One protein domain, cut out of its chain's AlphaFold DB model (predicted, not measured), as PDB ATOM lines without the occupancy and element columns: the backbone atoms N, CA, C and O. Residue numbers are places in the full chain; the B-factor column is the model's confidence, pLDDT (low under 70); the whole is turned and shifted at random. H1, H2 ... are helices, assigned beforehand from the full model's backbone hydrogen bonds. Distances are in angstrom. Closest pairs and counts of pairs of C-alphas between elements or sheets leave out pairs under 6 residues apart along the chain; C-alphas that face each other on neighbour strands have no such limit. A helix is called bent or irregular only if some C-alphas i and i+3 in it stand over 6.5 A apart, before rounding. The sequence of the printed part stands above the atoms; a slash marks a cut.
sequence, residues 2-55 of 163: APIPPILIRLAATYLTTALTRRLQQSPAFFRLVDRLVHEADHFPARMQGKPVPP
ATOM      1  N   ALA A   2     -25.410  18.044 -36.738       73.31
ATOM      2  CA  ALA A   2     -25.533  17.640 -38.139       73.31
ATOM      3  C   ALA A   2     -26.508  16.450 -38.261       73.31
ATOM      4  O   ALA A   2     -26.412  15.524 -37.451       73.31
ATOM      5  N   PRO A   3     -27.449  16.459 -39.222       78.12
ATOM      6  CA  PRO A   3     -28.363  15.342 -39.420       78.12
ATOM      7  C   PRO A   3     -27.582  14.122 -39.916       78.12
ATOM      8  O   PRO A   3     -26.827  14.201 -40.886       78.12
ATOM      9  N   ILE A   4     -27.750  12.994 -39.231       77.94
ATOM     10  CA  ILE A   4     -27.121  11.726 -39.613       77.94
ATOM     11  C   ILE A   4     -27.646  11.337 -41.004       77.94
ATOM     12  O   ILE A   4     -28.864  11.327 -41.208       77.94
ATOM     13  N   PRO A   5     -26.771  11.011 -41.973       86.06
ATOM     14  CA  PRO A   5     -27.210  10.685 -43.320       86.06
ATOM     15  C   PRO A   5     -28.106   9.433 -43.318       86.06
ATOM     16  O   PRO A   5     -27.760   8.419 -42.703       86.06
ATOM     17  N   PRO A   6     -29.241   9.451 -44.045       80.12
ATOM     18  CA  PRO A   6     -30.263   8.401 -43.990       80.12
ATOM     19  C   PRO A   6     -29.755   7.031 -44.460       80.12
ATOM     20  O   PRO A   6     -30.313   5.999 -44.093       80.12
ATOM     21  N   ILE A   7     -28.672   7.004 -45.240       83.00
ATOM     22  CA  ILE A   7     -27.996   5.778 -45.679       83.00
ATOM     23  C   ILE A   7     -27.418   5.010 -44.484       83.00
ATOM     24  O   ILE A   7     -27.553   3.791 -44.424       83.00
ATOM     25  N   LEU A   8     -26.840   5.709 -43.500       80.94
ATOM     26  CA  LEU A   8     -26.300   5.072 -42.297       80.94
ATOM     27  C   LEU A   8     -27.412   4.496 -41.424       80.94
ATOM     28  O   LEU A   8     -27.257   3.409 -40.882       80.94
ATOM     29  N   ILE A   9     -28.554   5.180 -41.348       83.00
ATOM     30  CA  ILE A   9     -29.733   4.689 -40.627       83.00
ATOM     31  C   ILE A   9     -30.261   3.413 -41.291       83.00
ATOM     32  O   ILE A   9     -30.551   2.437 -40.604       83.00
ATOM     33  N   ARG A  10     -30.327   3.383 -42.628       80.38
ATOM     34  CA  ARG A  10     -30.741   2.190 -43.383       80.38
ATOM     35  C   ARG A  10     -29.772   1.024 -43.191       80.38
ATOM     36  O   ARG A  10     -30.232  -0.083 -42.954       80.38
ATOM     37  N   LEU A  11     -28.461   1.269 -43.244       82.50
ATOM     38  CA  LEU A  11     -27.435   0.245 -43.000       82.50
ATOM     39  C   LEU A  11     -27.465  -0.281 -41.563       82.50
ATOM     40  O   LEU A  11     -27.395  -1.487 -41.344       82.50
ATOM     41  N   ALA A  12     -27.602   0.608 -40.579       78.25
ATOM     42  CA  ALA A  12     -27.716   0.218 -39.181       78.25
ATOM     43  C   ALA A  12     -28.981  -0.614 -38.946       78.25
ATOM     44  O   ALA A  12     -28.912  -1.648 -38.289       78.25
ATOM     45  N   ALA A  13     -30.113  -0.203 -39.528       79.88
ATOM     46  CA  ALA A  13     -31.367  -0.935 -39.441       79.88
ATOM     47  C   ALA A  13     -31.251  -2.326 -40.074       79.88
ATOM     48  O   ALA A  13     -31.557  -3.304 -39.407       79.88
ATOM     49  N   THR A  14     -30.747  -2.450 -41.306       78.00
ATOM     50  CA  THR A  14     -30.614  -3.762 -41.965       78.00
ATOM     51  C   THR A  14     -29.654  -4.687 -41.224       78.00
ATOM     52  O   THR A  14     -29.937  -5.880 -41.090       78.00
ATOM     53  N   TYR A  15     -28.551  -4.159 -40.691       81.19
ATOM     54  CA  TYR A  15     -27.604  -4.938 -39.898       81.19
ATOM     55  C   TYR A  15     -28.208  -5.400 -38.564       81.19
ATOM     56  O   TYR A  15     -28.085  -6.566 -38.192       81.19
ATOM     57  N   LEU A  16     -28.932  -4.522 -37.861       73.50
ATOM     58  CA  LEU A  16     -29.655  -4.887 -36.639       73.50
ATOM     59  C   LEU A  16     -30.751  -5.908 -36.913       73.50
ATOM     60  O   LEU A  16     -30.859  -6.885 -36.177       73.50
ATOM     61  N   THR A  17     -31.536  -5.718 -37.975       77.50
ATOM     62  CA  THR A  17     -32.589  -6.657 -38.365       77.50
ATOM     63  C   THR A  17     -31.982  -8.013 -38.680       77.50
ATOM     64  O   THR A  17     -32.403  -9.000 -38.097       77.50
ATOM     65  N   THR A  18     -30.940  -8.086 -39.512       75.00
ATOM     66  CA  THR A  18     -30.291  -9.368 -39.843       75.00
ATOM     67  C   THR A  18     -29.660 -10.049 -38.628       75.00
ATOM     68  O   THR A  18     -29.791 -11.266 -38.480       75.00
ATOM     69  N   ALA A  19     -29.028  -9.295 -37.725       76.75
ATOM     70  CA  ALA A  19     -28.475  -9.833 -36.485       76.75
ATOM     71  C   ALA A  19     -29.571 -10.365 -35.546       76.75
ATOM     72  O   ALA A  19     -29.447 -11.468 -35.009       76.75
ATOM     73  N   LEU A  20     -30.665  -9.616 -35.387       71.25
ATOM     74  CA  LEU A  20     -31.827 -10.031 -34.603       71.25
ATOM     75  C   LEU A  20     -32.501 -11.254 -35.216       71.25
ATOM     76  O   LEU A  20     -32.769 -12.206 -34.495       71.25
ATOM     77  N   THR A  21     -32.709 -11.284 -36.532       75.75
ATOM     78  CA  THR A  21     -33.307 -12.430 -37.225       75.75
ATOM     79  C   THR A  21     -32.456 -13.680 -37.046       75.75
ATOM     80  O   THR A  21     -33.008 -14.721 -36.712       75.75
ATOM     81  N   ARG A  22     -31.123 -13.595 -37.166       73.88
ATOM     82  CA  ARG A  22     -30.232 -14.741 -36.904       73.88
ATOM     83  C   ARG A  22     -30.320 -15.230 -35.460       73.88
ATOM     84  O   ARG A  22     -30.384 -16.432 -35.232       73.88
ATOM     85  N   ARG A  23     -30.365 -14.316 -34.485       71.88
ATOM     86  CA  ARG A  23     -30.526 -14.676 -33.065       71.88
ATOM     87  C   ARG A  23     -31.895 -15.285 -32.764       71.88
ATOM     88  O   ARG A  23     -31.985 -16.227 -31.988       71.88
ATOM     89  N   LEU A  24     -32.953 -14.767 -33.382       69.38
ATOM     90  CA  LEU A  24     -34.320 -15.265 -33.219       69.38
ATOM     91  C   LEU A  24     -34.513 -16.619 -33.911       69.38
ATOM     92  O   LEU A  24     -35.156 -17.494 -33.344       69.38
ATOM     93  N   GLN A  25     -33.879 -16.839 -35.064       69.88
ATOM     94  CA  GLN A  25     -33.818 -18.143 -35.737       69.88
ATOM     95  C   GLN A  25     -33.057 -19.206 -34.937       69.88
ATOM     96  O   GLN A  25     -33.220 -20.394 -35.181       69.88
ATOM     97  N   GLN A  26     -32.215 -18.801 -33.992       74.19
ATOM     98  CA  GLN A  26     -31.543 -19.717 -33.072       74.19
ATOM     99  C   GLN A  26     -32.299 -19.877 -31.750       74.19
ATOM    100  O   GLN A  26     -31.870 -20.657 -30.908       74.19
ATOM    101  N   SER A  27     -33.401 -19.144 -31.547       75.69
ATOM    102  CA  SER A  27     -34.190 -19.173 -30.318       75.69
ATOM    103  C   SER A  27     -35.407 -20.088 -30.483       75.69
ATOM    104  O   SER A  27     -36.374 -19.704 -31.148       75.69
ATOM    105  N   PRO A  28     -35.431 -21.264 -29.829       70.44
ATOM    106  CA  PRO A  28     -36.601 -22.143 -29.836       70.44
ATOM    107  C   PRO A  28     -37.845 -21.441 -29.278       70.44
ATOM    108  O   PRO A  28     -38.949 -21.636 -29.772       70.44
ATOM    109  N   ALA A  29     -37.670 -20.544 -28.300       74.44
ATOM    110  CA  ALA A  29     -38.762 -19.786 -27.692       74.44
ATOM    111  C   ALA A  29     -39.461 -18.837 -28.679       74.44
ATOM    112  O   ALA A  29     -40.674 -18.653 -28.596       74.44
ATOM    113  N   PHE A  30     -38.722 -18.258 -29.631       73.50
ATOM    114  CA  PHE A  30     -39.322 -17.420 -30.668       73.50
ATOM    115  C   PHE A  30     -40.210 -18.251 -31.596       73.50
ATOM    116  O   PHE A  30     -41.351 -17.869 -31.848       73.50
ATOM    117  N   PHE A  31     -39.738 -19.422 -32.029       73.31
ATOM    118  CA  PHE A  31     -40.564 -20.335 -32.817       73.31
ATOM    119  C   PHE A  31     -41.791 -20.814 -32.049       73.31
ATOM    120  O   PHE A  31     -42.859 -20.860 -32.640       73.31
ATOM    121  N   ARG A  32     -41.690 -21.070 -30.738       71.38
ATOM    122  CA  ARG A  32     -42.856 -21.406 -29.899       71.38
ATOM    123  C   ARG A  32     -43.893 -20.289 -29.865       71.38
ATOM    124  O   ARG A  32     -45.082 -20.562 -29.966       71.38
ATOM    125  N   LEU A  33     -43.454 -19.039 -29.712       78.19
ATOM    126  CA  LEU A  33     -44.363 -17.892 -29.716       78.19
ATOM    127  C   LEU A  33     -45.039 -17.725 -31.073       78.19
ATOM    128  O   LEU A  33     -46.245 -17.514 -31.120       78.19
ATOM    129  N   VAL A  34     -44.280 -17.853 -32.161       79.94
ATOM    130  CA  VAL A  34     -44.828 -17.777 -33.517       79.94
ATOM    131  C   VAL A  34     -45.801 -18.925 -33.772       79.94
ATOM    132  O   VAL A  34     -46.901 -18.674 -34.243       79.94
ATOM    133  N   ASP A  35     -45.445 -20.158 -33.422       77.81
ATOM    134  CA  ASP A  35     -46.281 -21.344 -33.631       77.81
ATOM    135  C   ASP A  35     -47.574 -21.267 -32.803       77.81
ATOM    136  O   ASP A  35     -48.669 -21.508 -33.313       77.81
ATOM    137  N   ARG A  36     -47.488 -20.788 -31.555       77.12
ATOM    138  CA  ARG A  36     -48.667 -20.483 -30.735       77.12
ATOM    139  C   ARG A  36     -49.522 -19.376 -31.343       77.12
ATOM    140  O   ARG A  36     -50.742 -19.498 -31.347       77.12
ATOM    141  N   LEU A  37     -48.912 -18.313 -31.861       81.38
ATOM    142  CA  LEU A  37     -49.633 -17.198 -32.478       81.38
ATOM    143  C   LEU A  37     -50.335 -17.647 -33.763       81.38
ATOM    144  O   LEU A  37     -51.488 -17.294 -33.982       81.38
ATOM    145  N   VAL A  38     -49.682 -18.483 -34.571       83.25
ATOM    146  CA  VAL A  38     -50.275 -19.104 -35.761       83.25
ATOM    147  C   VAL A  38     -51.441 -20.003 -35.368       83.25
ATOM    148  O   VAL A  38     -52.517 -19.884 -35.945       83.25
ATOM    149  N   HIS A  39     -51.272 -20.852 -34.353       83.44
ATOM    150  CA  HIS A  39     -52.350 -21.693 -33.843       83.44
ATOM    151  C   HIS A  39     -53.537 -20.859 -33.338       83.44
ATOM    152  O   HIS A  39     -54.689 -21.167 -33.651       83.44
ATOM    153  N   GLU A  40     -53.273 -19.794 -32.581       79.44
ATOM    154  CA  GLU A  40     -54.312 -18.895 -32.087       79.44
ATOM    155  C   GLU A  40     -55.012 -18.158 -33.230       79.44
ATOM    156  O   GLU A  40     -56.235 -18.080 -33.200       79.44
ATOM    157  N   ALA A  41     -54.287 -17.699 -34.253       81.31
ATOM    158  CA  ALA A  41     -54.857 -17.035 -35.425       81.31
ATOM    159  C   ALA A  41     -55.731 -17.977 -36.267       81.31
ATOM    160  O   ALA A  41     -56.847 -17.613 -36.634       81.31
ATOM    161  N   ASP A  42     -55.258 -19.198 -36.521       81.38
ATOM    162  CA  ASP A  42     -55.973 -20.211 -37.308       81.38
ATOM    163  C   ASP A  42     -57.304 -20.609 -36.645       81.38
ATOM    164  O   ASP A  42     -58.338 -20.779 -37.291       81.38
ATOM    165  N   HIS A  43     -57.316 -20.658 -35.313       82.38
ATOM    166  CA  HIS A  43     -58.489 -21.065 -34.546       82.38
ATOM    167  C   HIS A  43     -59.289 -19.892 -33.974       82.38
ATOM    168  O   HIS A  43     -60.342 -20.110 -33.368       82.38
ATOM    169  N   PHE A  44     -58.847 -18.651 -34.175       76.75
ATOM    170  CA  PHE A  44     -59.540 -17.461 -33.691       76.75
ATOM    171  C   PHE A  44     -60.997 -17.386 -34.185       76.75
ATOM    172  O   PHE A  44     -61.896 -17.207 -33.355       76.75
ATOM    173  N   PRO A  45     -61.298 -17.632 -35.480       78.81
ATOM    174  CA  PRO A  45     -62.677 -17.624 -35.967       78.81
ATOM    175  C   PRO A  45     -63.535 -18.727 -35.333       78.81
ATOM    176  O   PRO A  45     -64.728 -18.536 -35.103       78.81
ATOM    177  N   ALA A  46     -62.935 -19.879 -35.015       76.94
ATOM    178  CA  ALA A  46     -63.626 -20.989 -34.365       76.94
ATOM    179  C   ALA A  46     -63.956 -20.679 -32.894       76.94
ATOM    180  O   ALA A  46     -65.064 -20.990 -32.453       76.94
ATOM    181  N   ARG A  47     -63.052 -20.000 -32.166       74.19
ATOM    182  CA  ARG A  47     -63.307 -19.530 -30.788       74.19
ATOM    183  C   ARG A  47     -64.445 -18.516 -30.742       74.19
ATOM    184  O   ARG A  47     -65.321 -18.633 -29.892       74.19
ATOM    185  N   MET A  48     -64.480 -17.585 -31.697       77.00
ATOM    186  CA  MET A  48     -65.563 -16.598 -31.818       77.00
ATOM    187  C   MET A  48     -66.934 -17.246 -32.073       77.00
ATOM    188  O   MET A  48     -67.957 -16.710 -31.665       77.00
ATOM    189  N   GLN A  49     -66.962 -18.417 -32.715       81.62
ATOM    190  CA  GLN A  49     -68.182 -19.189 -32.979       81.62
ATOM    191  C   GLN A  49     -68.539 -20.175 -31.851       81.62
ATOM    192  O   GLN A  49     -69.455 -20.979 -32.017       81.62
ATOM    193  N   GLY A  50     -67.803 -20.165 -30.732       78.81
ATOM    194  CA  GLY A  50     -68.014 -21.084 -29.609       78.81
ATOM    195  C   GLY A  50     -67.683 -22.547 -29.924       78.81
ATOM    196  O   GLY A  50     -68.116 -23.447 -29.205       78.81
ATOM    197  N   LYS A  51     -66.943 -22.818 -31.006       75.81
ATOM    198  CA  LYS A  51     -66.547 -24.182 -31.371       75.81
ATOM    199  C   LYS A  51     -65.348 -24.616 -30.524       75.81
ATOM    200  O   LYS A  51     -64.439 -23.813 -30.312       75.81
ATOM    201  N   PRO A  52     -65.310 -25.879 -30.063       72.56
ATOM    202  CA  PRO A  52     -64.171 -26.387 -29.313       72.56
ATOM    203  C   PRO A  52     -62.919 -26.363 -30.196       72.56
ATOM    204  O   PRO A  52     -62.913 -26.916 -31.298       72.56
ATOM    205  N   VAL A  53     -61.871 -25.699 -29.707       73.12
ATOM    206  CA  VAL A  53     -60.582 -25.565 -30.389       73.12
ATOM    207  C   VAL A  53     -59.604 -26.600 -29.838       73.12
ATOM    208  O   VAL A  53     -59.508 -26.728 -28.615       73.12
ATOM    209  N   PRO A  54     -58.884 -27.344 -30.702       77.94
ATOM    210  CA  PRO A  54     -57.853 -28.271 -30.260       77.94
ATOM    211  C   PRO A  54     -56.808 -27.561 -29.388       77.94
ATOM    212  O   PRO A  54     -56.408 -26.448 -29.724       77.94
ATOM    213  N   PRO A  55     -56.350 -28.172 -28.284       73.44
ATOM    214  CA  PRO A  55     -55.269 -27.603 -27.490       73.44
ATOM    215  C   PRO A  55     -53.991 -27.500 -28.331       73.44
ATOM    216  O   PRO A  55     -53.700 -28.377 -29.145       73.44
TER     217      PRO A  55
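This is residues 2 to 55 of the 163 residues of an uncharacterized protein of Meira miltonrushii (UniProt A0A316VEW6). Two long helices, H1 and H2, meet near their ends at a corner, as an open L, and the last printed residues, 49 to 55, fold back from the far end of H2. The two arms splay away from the corner, with residues 2 to 38 standing free. The printed part has 54 residues, with two named helices in the order H1, H2 and no named strand; the class is all helix. The whole is extended, with a radius of gyration of the C-alphas of 18.8 A and spans of 58 by 25 by 11 A.

Look first at H2, the longest helix by residues, which covers residues 28 to 48. Find C-alpha 28 at (-36.601, -22.143, -29.836); from there H2 runs 29.6 A to C-alpha 48 at (-65.563, -16.598, -31.818). Then go back to C-alpha 6 at (-30.263, 8.401, -43.990), where H1 begins; it covers residues 6 to 25 and measures 28.0 A from first to last C-alpha.

Within H2 you will find a kink of 42 degrees near residue 42, and the helix is irregular there, with C-alphas 42 and 45 standing 7.3 A apart. H1 joins H2 through a tight link of 2 residues. The two helices are close but not clearly touching, and their closest C-alphas, those of Leu 24 and Phe 30, are 6.0 A apart. Their lines are about perpendicular, at 87 degrees, and their centres are 26.1 A apart. In H1 every O i to N i+4 pair is within hydrogen-bond range; in H2, 15 of 17 are.

The two C-alphas farthest apart, those of Ala 2 and Pro 52, are 59.2 A apart. The printed part has no cut. In the B-factor column the mean pLDDT of the printed part is 77.3, and the model's confidence is low, under 70, at residues 24 to 25.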